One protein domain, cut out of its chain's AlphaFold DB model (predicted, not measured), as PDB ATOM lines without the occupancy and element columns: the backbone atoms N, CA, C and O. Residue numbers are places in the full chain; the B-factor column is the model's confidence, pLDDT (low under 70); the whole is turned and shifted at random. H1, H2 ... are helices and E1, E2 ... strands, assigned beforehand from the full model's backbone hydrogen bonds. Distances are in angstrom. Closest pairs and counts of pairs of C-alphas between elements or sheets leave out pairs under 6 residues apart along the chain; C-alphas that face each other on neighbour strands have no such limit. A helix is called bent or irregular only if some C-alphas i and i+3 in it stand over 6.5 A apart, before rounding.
ATOM      1  N   VAL A 239     -53.490  58.058   9.139       84.81
ATOM      2  CA  VAL A 239     -52.944  58.438  10.457       84.81
ATOM      3  C   VAL A 239     -52.351  57.220  11.175       84.81
ATOM      4  O   VAL A 239     -51.274  57.305  11.768       84.81
ATOM      5  N   ARG A 240     -53.020  56.065  11.088       85.69
ATOM      6  CA  ARG A 240     -52.520  54.788  11.615       85.69
ATOM      7  C   ARG A 240     -51.205  54.378  10.949       85.69
ATOM      8  O   ARG A 240     -50.272  53.991  11.647       85.69
ATOM      9  N   LEU A 241     -51.107  54.503   9.626       85.81
ATOM     10  CA  LEU A 241     -49.896  54.198   8.863       85.81
ATOM     11  C   LEU A 241     -48.733  55.142   9.205       85.81
ATOM     12  O   LEU A 241     -47.608  54.677   9.373       85.81
ATOM     13  N   LEU A 242     -48.994  56.446   9.347       87.31
ATOM     14  CA  LEU A 242     -47.979  57.425   9.751       87.31
ATOM     15  C   LEU A 242     -47.389  57.084  11.122       87.31
ATOM     16  O   LEU A 242     -46.170  57.071  11.278       87.31
ATOM     17  N   TRP A 243     -48.247  56.737  12.081       90.69
ATOM     18  CA  TRP A 243     -47.816  56.279  13.401       90.69
ATOM     19  C   TRP A 243     -46.942  55.017  13.318       90.69
ATOM     20  O   TRP A 243     -45.852  54.996  13.881       90.69
ATOM     21  N   LEU A 244     -47.355  53.996  12.556       89.12
ATOM     22  CA  LEU A 244     -46.579  52.756  12.395       89.12
ATOM     23  C   LEU A 244     -45.203  52.975  11.761       89.12
ATOM     24  O   LEU A 244     -44.252  52.271  12.097       89.12
ATOM     25  N   ASN A 245     -45.095  53.933  10.840       87.69
ATOM     26  CA  ASN A 245     -43.830  54.274  10.197       87.69
ATOM     27  C   ASN A 245     -42.901  55.080  11.117       87.69
ATOM     28  O   ASN A 245     -41.685  54.942  10.998       87.69
ATOM     29  N   GLY A 246     -43.449  55.892  12.026       87.44
ATOM     30  CA  GLY A 246     -42.676  56.651  13.017       87.44
ATOM     31  C   GLY A 246     -42.156  55.804  14.182       87.44
ATOM     32  O   GLY A 246     -41.098  56.090  14.732       87.44
ATOM     33  N   LEU A 247     -42.837  54.702  14.488       89.06
ATOM     34  CA  LEU A 247     -42.643  53.918  15.710       89.06
ATOM     35  C   LEU A 247     -41.216  53.368  15.902       89.06
ATOM     36  O   LEU A 247     -40.720  53.307  17.025       89.06
ATOM     37  N   ALA A 248     -40.529  52.999  14.817       86.88
ATOM     38  CA  ALA A 248     -39.133  52.560  14.883       86.88
ATOM     39  C   ALA A 248     -38.167  53.713  15.209       86.88
ATOM     40  O   ALA A 248     -37.140  53.486  15.842       86.88
ATOM     41  N   THR A 249     -38.477  54.937  14.779       86.81
ATOM     42  CA  THR A 249     -37.693  56.136  15.101       86.81
ATOM     43  C   THR A 249     -37.885  56.513  16.564       86.81
ATOM     44  O   THR A 249     -36.892  56.652  17.270       86.81
ATOM     45  N   ASP A 250     -39.137  56.550  17.029       87.12
ATOM     46  CA  ASP A 250     -39.481  56.855  18.424       87.12
ATOM     47  C   ASP A 250     -38.806  55.867  19.389       87.12
ATOM     48  O   ASP A 250     -38.242  56.250  20.410       87.12
ATOM     49  N   LEU A 251     -38.783  54.578  19.030       86.94
ATOM     50  CA  LEU A 251     -38.120  53.556  19.836       86.94
ATOM     51  C   LEU A 251     -36.599  53.763  19.922       86.94
ATOM     52  O   LEU A 251     -36.016  53.498  20.972       86.94
ATOM     53  N   ARG A 252     -35.940  54.215  18.842       86.50
ATOM     54  CA  ARG A 252     -34.477  54.413  18.823       86.50
ATOM     55  C   ARG A 252     -34.023  55.497  19.795       86.50
ATOM     56  O   ARG A 252     -32.935  55.365  20.351       86.50
ATOM     57  N   GLU A 253     -34.836  56.528  20.012       86.81
ATOM     58  CA  GLU A 253     -34.528  57.605  20.963       86.81
ATOM     59  C   GLU A 253     -34.542  57.121  22.422       86.81
ATOM     60  O   GLU A 253     -33.827  57.665  23.263       86.81
ATOM     61  N   GLU A 254     -35.292  56.057  22.718       83.94
ATOM     62  CA  GLU A 254     -35.486  55.529  24.073       83.94
ATOM     63  C   GLU A 254     -34.693  54.243  24.369       83.94
ATOM     64  O   GLU A 254     -34.870  53.606  25.415       83.94
ATOM     65  N   LEU A 255     -33.787  53.839  23.473       84.19
ATOM     66  CA  LEU A 255     -32.931  52.678  23.710       84.19
ATOM     67  C   LEU A 255     -31.971  52.916  24.891       84.19
ATOM     68  O   LEU A 255     -31.355  53.980  24.986       84.19
ATOM     69  N   PRO A 256     -31.742  51.908  25.758       85.62
ATOM     70  CA  PRO A 256     -32.251  50.531  25.697       85.62
ATOM     71  C   PRO A 256     -33.605  50.322  26.409       85.62
ATOM     72  O   PRO A 256     -33.761  50.640  27.592       85.62
ATOM     73  N   VAL A 257     -34.545  49.636  25.744       87.00
ATOM     74  CA  VAL A 257     -35.892  49.350  26.277       87.00
ATOM     75  C   VAL A 257     -35.957  47.954  26.906       87.00
ATOM     76  O   VAL A 257     -35.787  46.925  26.250       87.00
ATOM     77  N   LYS A 258     -36.228  47.905  28.218       84.56
ATOM     78  CA  LYS A 258     -36.254  46.656  29.010       84.56
ATOM     79  C   LYS A 258     -37.532  45.826  28.848       84.56
ATOM     80  O   LYS A 258     -37.472  44.618  29.074       84.56
ATOM     81  N   ASP A 259     -38.655  46.470  28.548       87.94
ATOM     82  CA  ASP A 259     -39.977  45.852  28.414       87.94
ATOM     83  C   ASP A 259     -40.746  46.592  27.307       87.94
ATOM     84  O   ASP A 259     -41.313  47.660  27.529       87.94
ATOM     85  N   LEU A 260     -40.688  46.052  26.090       87.12
ATOM     86  CA  LEU A 260     -41.216  46.680  24.879       87.12
ATOM     87  C   LEU A 260     -42.737  46.837  24.914       87.12
ATOM     88  O   LEU A 260     -43.281  47.839  24.459       87.12
ATOM     89  N   THR A 261     -43.424  45.842  25.471       86.56
ATOM     90  CA  THR A 261     -44.880  45.844  25.622       86.56
ATOM     91  C   THR A 261     -45.322  46.863  26.664       86.56
ATOM     92  O   THR A 261     -46.334  47.531  26.460       86.56
ATOM     93  N   ALA A 262     -44.542  47.057  27.736       87.75
ATOM     94  CA  ALA A 262     -44.769  48.155  28.676       87.75
ATOM     95  C   ALA A 262     -44.546  49.526  28.023       87.75
ATOM     96  O   ALA A 262     -45.332  50.442  28.241       87.75
ATOM     97  N   TRP A 263     -43.489  49.652  27.217       90.44
ATOM     98  CA  TRP A 263     -43.157  50.890  26.520       90.44
ATOM     99  C   TRP A 263     -44.274  51.312  25.562       90.44
ATOM    100  O   TRP A 263     -44.864  52.369  25.742       90.44
ATOM    101  N   ILE A 264     -44.660  50.450  24.616       88.94
ATOM    102  CA  ILE A 264     -45.644  50.817  23.589       88.94
ATOM    103  C   ILE A 264     -47.024  51.146  24.187       88.94
ATOM    104  O   ILE A 264     -47.679  52.086  23.743       88.94
ATOM    105  N   THR A 265     -47.446  50.416  25.228       88.88
ATOM    106  CA  THR A 265     -48.732  50.657  25.907       88.88
ATOM    107  C   THR A 265     -48.706  51.899  26.798       88.88
ATOM    108  O   THR A 265     -49.741  52.544  26.959       88.88
ATOM    109  N   GLY A 266     -47.541  52.264  27.343       86.94
ATOM    110  CA  GLY A 266     -47.348  53.485  28.122       86.94
ATOM    111  C   GLY A 266     -47.241  54.744  27.260       86.94
ATOM    112  O   GLY A 266     -47.854  55.756  27.590       86.94
ATOM    113  N   THR A 267     -46.506  54.676  26.149       87.88
ATOM    114  CA  THR A 267     -46.270  55.818  25.250       87.88
ATOM    115  C   THR A 267     -47.510  56.164  24.424       87.88
ATOM    116  O   THR A 267     -47.761  57.336  24.149       87.88
ATOM    117  N   PHE A 268     -48.339  55.171  24.071       88.88
ATOM    118  CA  PHE A 268     -49.525  55.371  23.230       88.88
ATOM    119  C   PHE A 268     -50.826  54.843  23.871       88.88
ATOM    120  O   PHE A 268     -51.471  53.951  23.315       88.88
ATOM    121  N   PRO A 269     -51.290  55.408  25.001       85.19
ATOM    122  CA  PRO A 269     -52.448  54.883  25.738       85.19
ATOM    123  C   PRO A 269     -53.779  54.989  24.971       85.19
ATOM    124  O   PRO A 269     -54.744  54.297  25.289       85.19
ATOM    125  N   GLU A 270     -53.854  55.845  23.951       85.62
ATOM    126  CA  GLU A 270     -55.078  56.098  23.178       85.62
ATOM    127  C   GLU A 270     -55.399  55.011  22.135       85.62
ATOM    128  O   GLU A 270     -56.522  54.955  21.610       85.62
ATOM    129  N   LYS A 271     -54.421  54.155  21.815       86.44
ATOM    130  CA  LYS A 271     -54.533  53.133  20.768       86.44
ATOM    131  C   LYS A 271     -55.188  51.852  21.291       86.44
ATOM    132  O   LYS A 271     -55.027  51.462  22.448       86.44
ATOM    133  N   GLY A 272     -55.940  51.196  20.409       87.00
ATOM    134  CA  GLY A 272     -56.596  49.923  20.706       87.00
ATOM    135  C   GLY A 272     -55.628  48.738  20.712       87.00
ATOM    136  O   GLY A 272     -54.464  48.835  20.326       87.00
ATOM    137  N   THR A 273     -56.135  47.578  21.108       87.19
ATOM    138  CA  THR A 273     -55.391  46.315  21.200       87.19
ATOM    139  C   THR A 273     -54.878  45.874  19.834       87.19
ATOM    140  O   THR A 273     -53.738  45.431  19.710       87.19
ATOM    141  N   SER A 274     -55.697  46.034  18.791       84.44
ATOM    142  CA  SER A 274     -55.323  45.687  17.417       84.44
ATOM    143  C   SER A 274     -54.155  46.535  16.905       84.44
ATOM    144  O   SER A 274     -53.241  46.007  16.277       84.44
ATOM    145  N   ASP A 275     -54.148  47.832  17.215       87.31
ATOM    146  CA  ASP A 275     -53.057  48.751  16.883       87.31
ATOM    147  C   ASP A 275     -51.777  48.386  17.623       87.31
ATOM    148  O   ASP A 275     -50.713  48.327  17.012       87.31
ATOM    149  N   MET A 276     -51.888  48.075  18.913       88.00
ATOM    150  CA  MET A 276     -50.761  47.664  19.750       88.00
ATOM    151  C   MET A 276     -50.089  46.394  19.233       88.00
ATOM    152  O   MET A 276     -48.866  46.347  19.127       88.00
ATOM    153  N   LEU A 277     -50.872  45.385  18.844       86.62
ATOM    154  CA  LEU A 277     -50.346  44.161  18.231       86.62
ATOM    155  C   LEU A 277     -49.657  44.438  16.894       86.62
ATOM    156  O   LEU A 277     -48.617  43.850  16.593       86.62
ATOM    157  N   LEU A 278     -50.208  45.353  16.099       86.62
ATOM    158  CA  LEU A 278     -49.643  45.703  14.803       86.62
ATOM    159  C   LEU A 278     -48.321  46.471  14.975       86.62
ATOM    160  O   LEU A 278     -47.325  46.107  14.355       86.62
ATOM    161  N   GLY A 279     -48.260  47.434  15.896       88.00
ATOM    162  CA  GLY A 279     -47.020  48.129  16.260       88.00
ATOM    163  C   GLY A 279     -45.952  47.186  16.824       88.00
ATOM    164  O   GLY A 279     -44.802  47.229  16.391       88.00
ATOM    165  N   LEU A 280     -46.337  46.266  17.716       87.81
ATOM    166  CA  LEU A 280     -45.436  45.236  18.243       87.81
ATOM    167  C   LEU A 280     -44.897  44.329  17.137       87.81
ATOM    168  O   LEU A 280     -43.692  44.113  17.066       87.81
ATOM    169  N   SER A 281     -45.757  43.821  16.250       85.69
ATOM    170  CA  SER A 281     -45.302  42.971  15.143       85.69
ATOM    171  C   SER A 281     -44.352  43.723  14.208       85.69
ATOM    172  O   SER A 281     -43.329  43.171  13.810       85.69
ATOM    173  N   ARG A 282     -44.615  45.006  13.925       86.19
ATOM    174  CA  ARG A 282     -43.730  45.841  13.106       86.19
ATOM    175  C   ARG A 282     -42.322  45.951  13.694       86.19
ATOM    176  O   ARG A 282     -41.366  45.830  12.936       86.19
ATOM    177  N   LEU A 283     -42.204  46.148  15.007       87.06
ATOM    178  CA  LEU A 283     -40.918  46.243  15.703       87.06
ATOM    179  C   LEU A 283     -40.197  44.903  15.838       87.06
ATOM    180  O   LEU A 283     -38.982  44.843  15.689       87.06
ATOM    181  N   LEU A 284     -40.937  43.831  16.122       84.94
ATOM    182  CA  LEU A 284     -40.373  42.490  16.296       84.94
ATOM    183  C   LEU A 284     -39.768  41.932  15.004       84.94
ATOM    184  O   LEU A 284     -38.834  41.138  15.063       84.94
ATOM    185  N   PHE A 285     -40.313  42.329  13.853       81.38
ATOM    186  CA  PHE A 285     -39.849  41.900  12.534       81.38
ATOM    187  C   PHE A 285     -38.982  42.949  11.819       81.38
ATOM    188  O   PHE A 285     -38.709  42.792  10.627       81.38
ATOM    189  N   ASP A 286     -38.548  44.013  12.501       81.56
ATOM    190  CA  ASP A 286     -37.586  44.958  11.933       81.56
ATOM    191  C   ASP A 286     -36.175  44.334  11.951       81.56
ATOM    192  O   ASP A 286     -35.660  44.032  13.029       81.56
ATOM    193  N   PRO A 287     -35.516  44.139  10.790       79.25
ATOM    194  CA  PRO A 287     -34.196  43.509  10.722       79.25
ATOM    195  C   PRO A 287     -33.079  44.348  11.359       79.25
ATOM    196  O   PRO A 287     -31.975  43.836  11.533       79.25
ATOM    197  N   THR A 288     -33.330  45.625  11.664       82.00
ATOM    198  CA  THR A 288     -32.349  46.513  12.304       82.00
ATOM    199  C   THR A 288     -32.304  46.355  13.826       82.00
ATOM    200  O   THR A 288     -31.298  46.691  14.439       82.00
ATOM    201  N   MET A 289     -33.343  45.789  14.448       80.19
ATOM    202  CA  MET A 289     -33.483  45.725  15.906       80.19
ATOM    203  C   MET A 289     -32.986  44.385  16.477       80.19
ATOM    204  O   MET A 289     -33.391  43.318  16.015       80.19
ATOM    205  N   ASP A 290     -32.166  44.418  17.535       83.06
ATOM    206  CA  ASP A 290     -31.782  43.213  18.291       83.06
ATOM    207  C   ASP A 290     -32.815  42.919  19.391       83.06
ATOM    208  O   ASP A 290     -32.816  43.525  20.472       83.06
ATOM    209  N   VAL A 291     -33.733  42.000  19.085       82.94
ATOM    210  CA  VAL A 291     -34.857  41.625  19.947       82.94
ATOM    211  C   VAL A 291     -34.506  40.404  20.797       82.94
ATOM    212  O   VAL A 291     -34.236  39.319  20.284       82.94
ATOM    213  N   GLN A 292     -34.618  40.544  22.118       82.25
ATOM    214  CA  GLN A 292     -34.423  39.452  23.072       82.25
ATOM    215  C   GLN A 292     -35.712  39.131  23.829       82.25
ATOM    216  O   GLN A 292     -36.275  39.976  24.531       82.25
ATOM    217  N   PHE A 293     -36.140  37.872  23.751       81.00
ATOM    218  CA  PHE A 293     -37.263  37.349  24.524       81.00
ATOM    219  C   PHE A 293     -36.764  36.820  25.869       81.00
ATOM    220  O   PHE A 293     -36.064  35.808  25.935       81.00
ATOM    221  N   LYS A 294     -37.142  37.480  26.965       75.19
ATOM    222  CA  LYS A 294     -36.864  36.971  28.310       75.19
ATOM    223  C   LYS A 294     -37.935  35.943  28.657       75.19
ATOM    224  O   LYS A 294     -39.047  36.298  29.044       75.19
ATOM    225  N   GLY A 295     -37.601  34.663  28.488       60.75
ATOM    226  CA  GLY A 295     -38.450  33.551  28.918       60.75
ATOM    227  C   GLY A 295     -38.816  33.699  30.399       60.75
ATOM    228  O   GLY A 295     -37.939  33.823  31.251       60.75
ATOM    229  N   GLY A 296     -40.113  33.748  30.705       67.88
ATOM    230  CA  GLY A 296     -40.625  34.034  32.044       67.88
ATOM    231  C   GLY A 296     -42.154  34.033  32.096       67.88
ATOM    232  O   GLY A 296     -42.814  33.775  31.090       67.88
ATOM    233  N   LYS A 297     -42.723  34.315  33.278       74.69
ATOM    234  CA  LYS A 297     -44.181  34.429  33.463       74.69
ATOM    235  C   LYS A 297     -44.737  35.554  32.582       74.69
ATOM    236  O   LYS A 297     -44.174  36.648  32.568       74.69
ATOM    237  N   GLN A 298     -45.834  35.277  31.880       80.75
ATOM    238  CA  GLN A 298     -46.552  36.277  31.093       80.75
ATOM    239  C   GLN A 298     -47.043  37.406  32.002       80.75
ATOM    240  O   GLN A 298     -47.508  37.163  33.119       80.75
ATOM    241  N   LYS A 299     -46.908  38.644  31.525       84.31
ATOM    242  CA  LYS A 299     -47.448  39.832  32.183       84.31
ATOM    243  C   LYS A 299     -48.676  40.316  31.421       84.31
ATOM    244  O   LYS A 299     -48.723  40.213  30.198       84.31
ATOM    245  N   GLN A 300     -49.637  40.859  32.164       87.31
ATOM    246  CA  GLN A 300     -50.837  41.487  31.620       87.31
ATOM    247  C   GLN A 300     -50.616  42.993  31.447       87.31
ATOM    248  O   GLN A 300     -50.256  43.680  32.405       87.31
ATOM    249  N   TYR A 301     -50.879  43.502  30.246       85.19
ATOM    250  CA  TYR A 301     -50.811  44.921  29.895       85.19
ATOM    251  C   TYR A 301     -52.199  45.396  29.465       85.19
ATOM    252  O   TYR A 301     -52.811  44.794  28.585       85.19
ATOM    253  N   ARG A 302     -52.719  46.457  30.091       85.06
ATOM    254  CA  ARG A 302     -54.032  47.015  29.735       85.06
ATOM    255  C   ARG A 302     -53.898  47.955  28.543       85.06
ATOM    256  O   ARG A 302     -53.094  48.880  28.580       85.06
ATOM    257  N   THR A 303     -54.708  47.721  27.522       86.75
ATOM    258  CA  THR A 303     -54.903  48.611  26.371       86.75
ATOM    259  C   THR A 303     -56.255  49.314  26.507       86.75
ATOM    260  O   THR A 303     -57.018  49.046  27.440       86.75
ATOM    261  N   ARG A 304     -56.577  50.227  25.586       84.31
ATOM    262  CA  ARG A 304     -57.836  50.985  25.617       84.31
ATOM    263  C   ARG A 304     -59.095  50.104  25.631       84.31
ATOM    264  O   ARG A 304     -60.084  50.469  26.259       84.31
ATOM    265  N   ASP A 305     -59.073  48.987  24.915       86.44
ATOM    266  CA  ASP A 305     -60.220  48.108  24.652       86.44
ATOM    267  C   ASP A 305     -59.983  46.645  25.079       86.44
ATOM    268  O   ASP A 305     -60.852  45.803  24.861       86.44
ATOM    269  N   GLY A 306     -58.841  46.321  25.703       87.00
ATOM    270  CA  GLY A 306     -58.493  44.941  26.040       87.00
ATOM    271  C   GLY A 306     -57.295  44.763  26.978       87.00
ATOM    272  O   GLY A 306     -56.851  45.678  27.676       87.00
ATOM    273  N   VAL A 307     -56.795  43.526  27.027       86.94
ATOM    274  CA  VAL A 307     -55.617  43.131  27.808       86.94
ATOM    275  C   VAL A 307     -54.708  42.277  26.928       86.94
ATOM    276  O   VAL A 307     -55.169  41.339  26.283       86.94
ATOM    277  N   LEU A 308     -53.416  42.600  26.909       84.50
ATOM    278  CA  LEU A 308     -52.372  41.829  26.241       84.50
ATOM    279  C   LEU A 308     -51.619  40.980  27.265       84.50
ATOM    280  O   LEU A 308     -51.135  41.507  28.265       84.50
ATOM    281  N   GLU A 309     -51.478  39.684  26.997       85.88
ATOM    282  CA  GLU A 309     -50.652  38.763  27.783       85.88
ATOM    283  C   GLU A 309     -49.405  38.385  26.992       85.88
ATOM    284  O   GLU A 309     -49.474  37.648  26.010       85.88
ATOM    285  N   VAL A 310     -48.251  38.919  27.395       80.38
ATOM    286  CA  VAL A 310     -46.996  38.744  26.649       80.38
ATOM    287  C   VAL A 310     -45.846  38.453  27.613       80.38
ATOM    288  O   VAL A 310     -45.825  38.921  28.756       80.38
ATOM    289  N   SER A 311     -44.888  37.636  27.174       82.62
ATOM    290  CA  SER A 311     -43.594  37.494  27.843       82.62
ATOM    291  C   SER A 311     -42.774  38.778  27.684       82.62
ATOM    292  O   SER A 311     -42.957  39.539  26.741       82.62
ATOM    293  N   THR A 312     -41.866  39.061  28.618       82.69
ATOM    294  CA  THR A 312     -41.088  40.306  28.559       82.69
ATOM    295  C   THR A 312     -40.152  40.306  27.347       82.69
ATOM    296  O   THR A 312     -39.279  39.445  27.219       82.69
ATOM    297  N   ILE A 313     -40.319  41.308  26.484       85.56
ATOM    298  CA  ILE A 313     -39.501  41.543  25.290       85.56
ATOM    299  C   ILE A 313     -38.576  42.723  25.585       85.56
ATOM    300  O   ILE A 313     -39.048  43.774  26.011       85.56
ATOM    301  N   SER A 314     -37.274  42.571  25.366       84.94
ATOM    302  CA  SER A 314     -36.303  43.661  25.508       84.94
ATOM    303  C   SER A 314     -35.582  43.930  24.195       84.94
ATOM    304  O   SER A 314     -35.231  42.981  23.498       84.94
ATOM    305  N   ILE A 315     -35.320  45.205  23.907       83.50
ATOM    306  CA  ILE A 315     -34.540  45.652  22.748       83.50
ATOM    307  C   ILE A 315     -33.327  46.421  23.268       83.50
ATOM    308  O   ILE A 315     -33.458  47.387  24.023       83.50
ATOM    309  N   THR A 316     -32.136  45.945  22.915       76.19
ATOM    310  CA  THR A 316     -30.864  46.449  23.460       76.19
ATOM    311  C   THR A 316     -30.100  47.319  22.469       76.19
ATOM    312  O   THR A 316     -29.363  48.204  22.905       76.19
ATOM    313  N   ARG A 317     -30.253  47.069  21.161       70.12
ATOM    314  CA  ARG A 317     -29.563  47.764  20.065       70.12
ATOM    315  C   ARG A 317     -30.463  47.849  18.829       70.12
ATOM    316  O   ARG A 317     -31.321  46.987  18.640       70.12
ATOM    317  N   ALA A 318     -30.227  48.881  18.025       62.28
ATOM    318  CA  ALA A 318     -30.834  49.134  16.720       62.28
ATOM    319  C   ALA A 318     -29.755  49.469  15.686       62.28
ATOM    320  O   ALA A 318     -28.614  49.759  16.125       62.28
TER     321      ALA A 318
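This is residues 239 to 318 of the 318 residues of an uncharacterized protein of Flavobacteriales bacterium (UniProt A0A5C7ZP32). A long, bent two-strand hairpin, E1 and E2, arches round one side of a small group of three helices. H2 and H3 pack in the hollow of the arch, and H1 packs on H3 on the side away from the hairpin. The printed part has 80 residues, in the order H1, H2, H3, E1, E2; the two strands make one antiparallel sheet, and the class is mixed, helices and strands. The whole is compact, with a radius of gyration of the C-alphas of 11.9 A and spans of 33 by 31 by 18 A.

Find C-alpha 239 at (-52.944, 58.438, 10.457); from there H1, residues 239 to 253, runs 21.2 A. It is irregular, but only just: C-alphas 245 and 248 are 6.9 A apart. Next come H2, residues 260 to 267, 10.4 A long, and H3, residues 273 to 284, 16.3 A. E1, residues 290 to 302, spans 25.3 A and bends by 104 degrees at residue 296. E2, residues 307 to 317, spans 27.6 A, bends by 64 degrees at residue 311 and ends at C-alpha 317, (-29.563, 47.764, 20.065).

Look first at H1: its residues 244 to 248 alone touch H3, closest at the C-alphas of Leu 244 and Gly 279, 6.0 A, at a steep tilt of 47 degrees, the same way. H2 touches H3, closest at the C-alphas of Ile 264 and Met 276, 7.1 A, at a steep tilt of 52 degrees, opposite ways. The closest C-alphas of H2 and E2 are those of Leu 260 and Ile 313, 5.4 A. In the hairpin, N 292 and O 314 are within hydrogen-bond range at 2.9 A, as are N 301 and O 308 at 2.8 A. In H2 and H3 every O i to N i+4 pair is within range; in H1, 9 of 11 are.

The C-alphas of Val 239 and Gly 296 are the two farthest apart, 34.8 A. The printed part has no cut, and no link is long. Mean pLDDT of the printed part is 84.3; look for values under 70 at residues 295 to 296 and at 318, the chain's last residue.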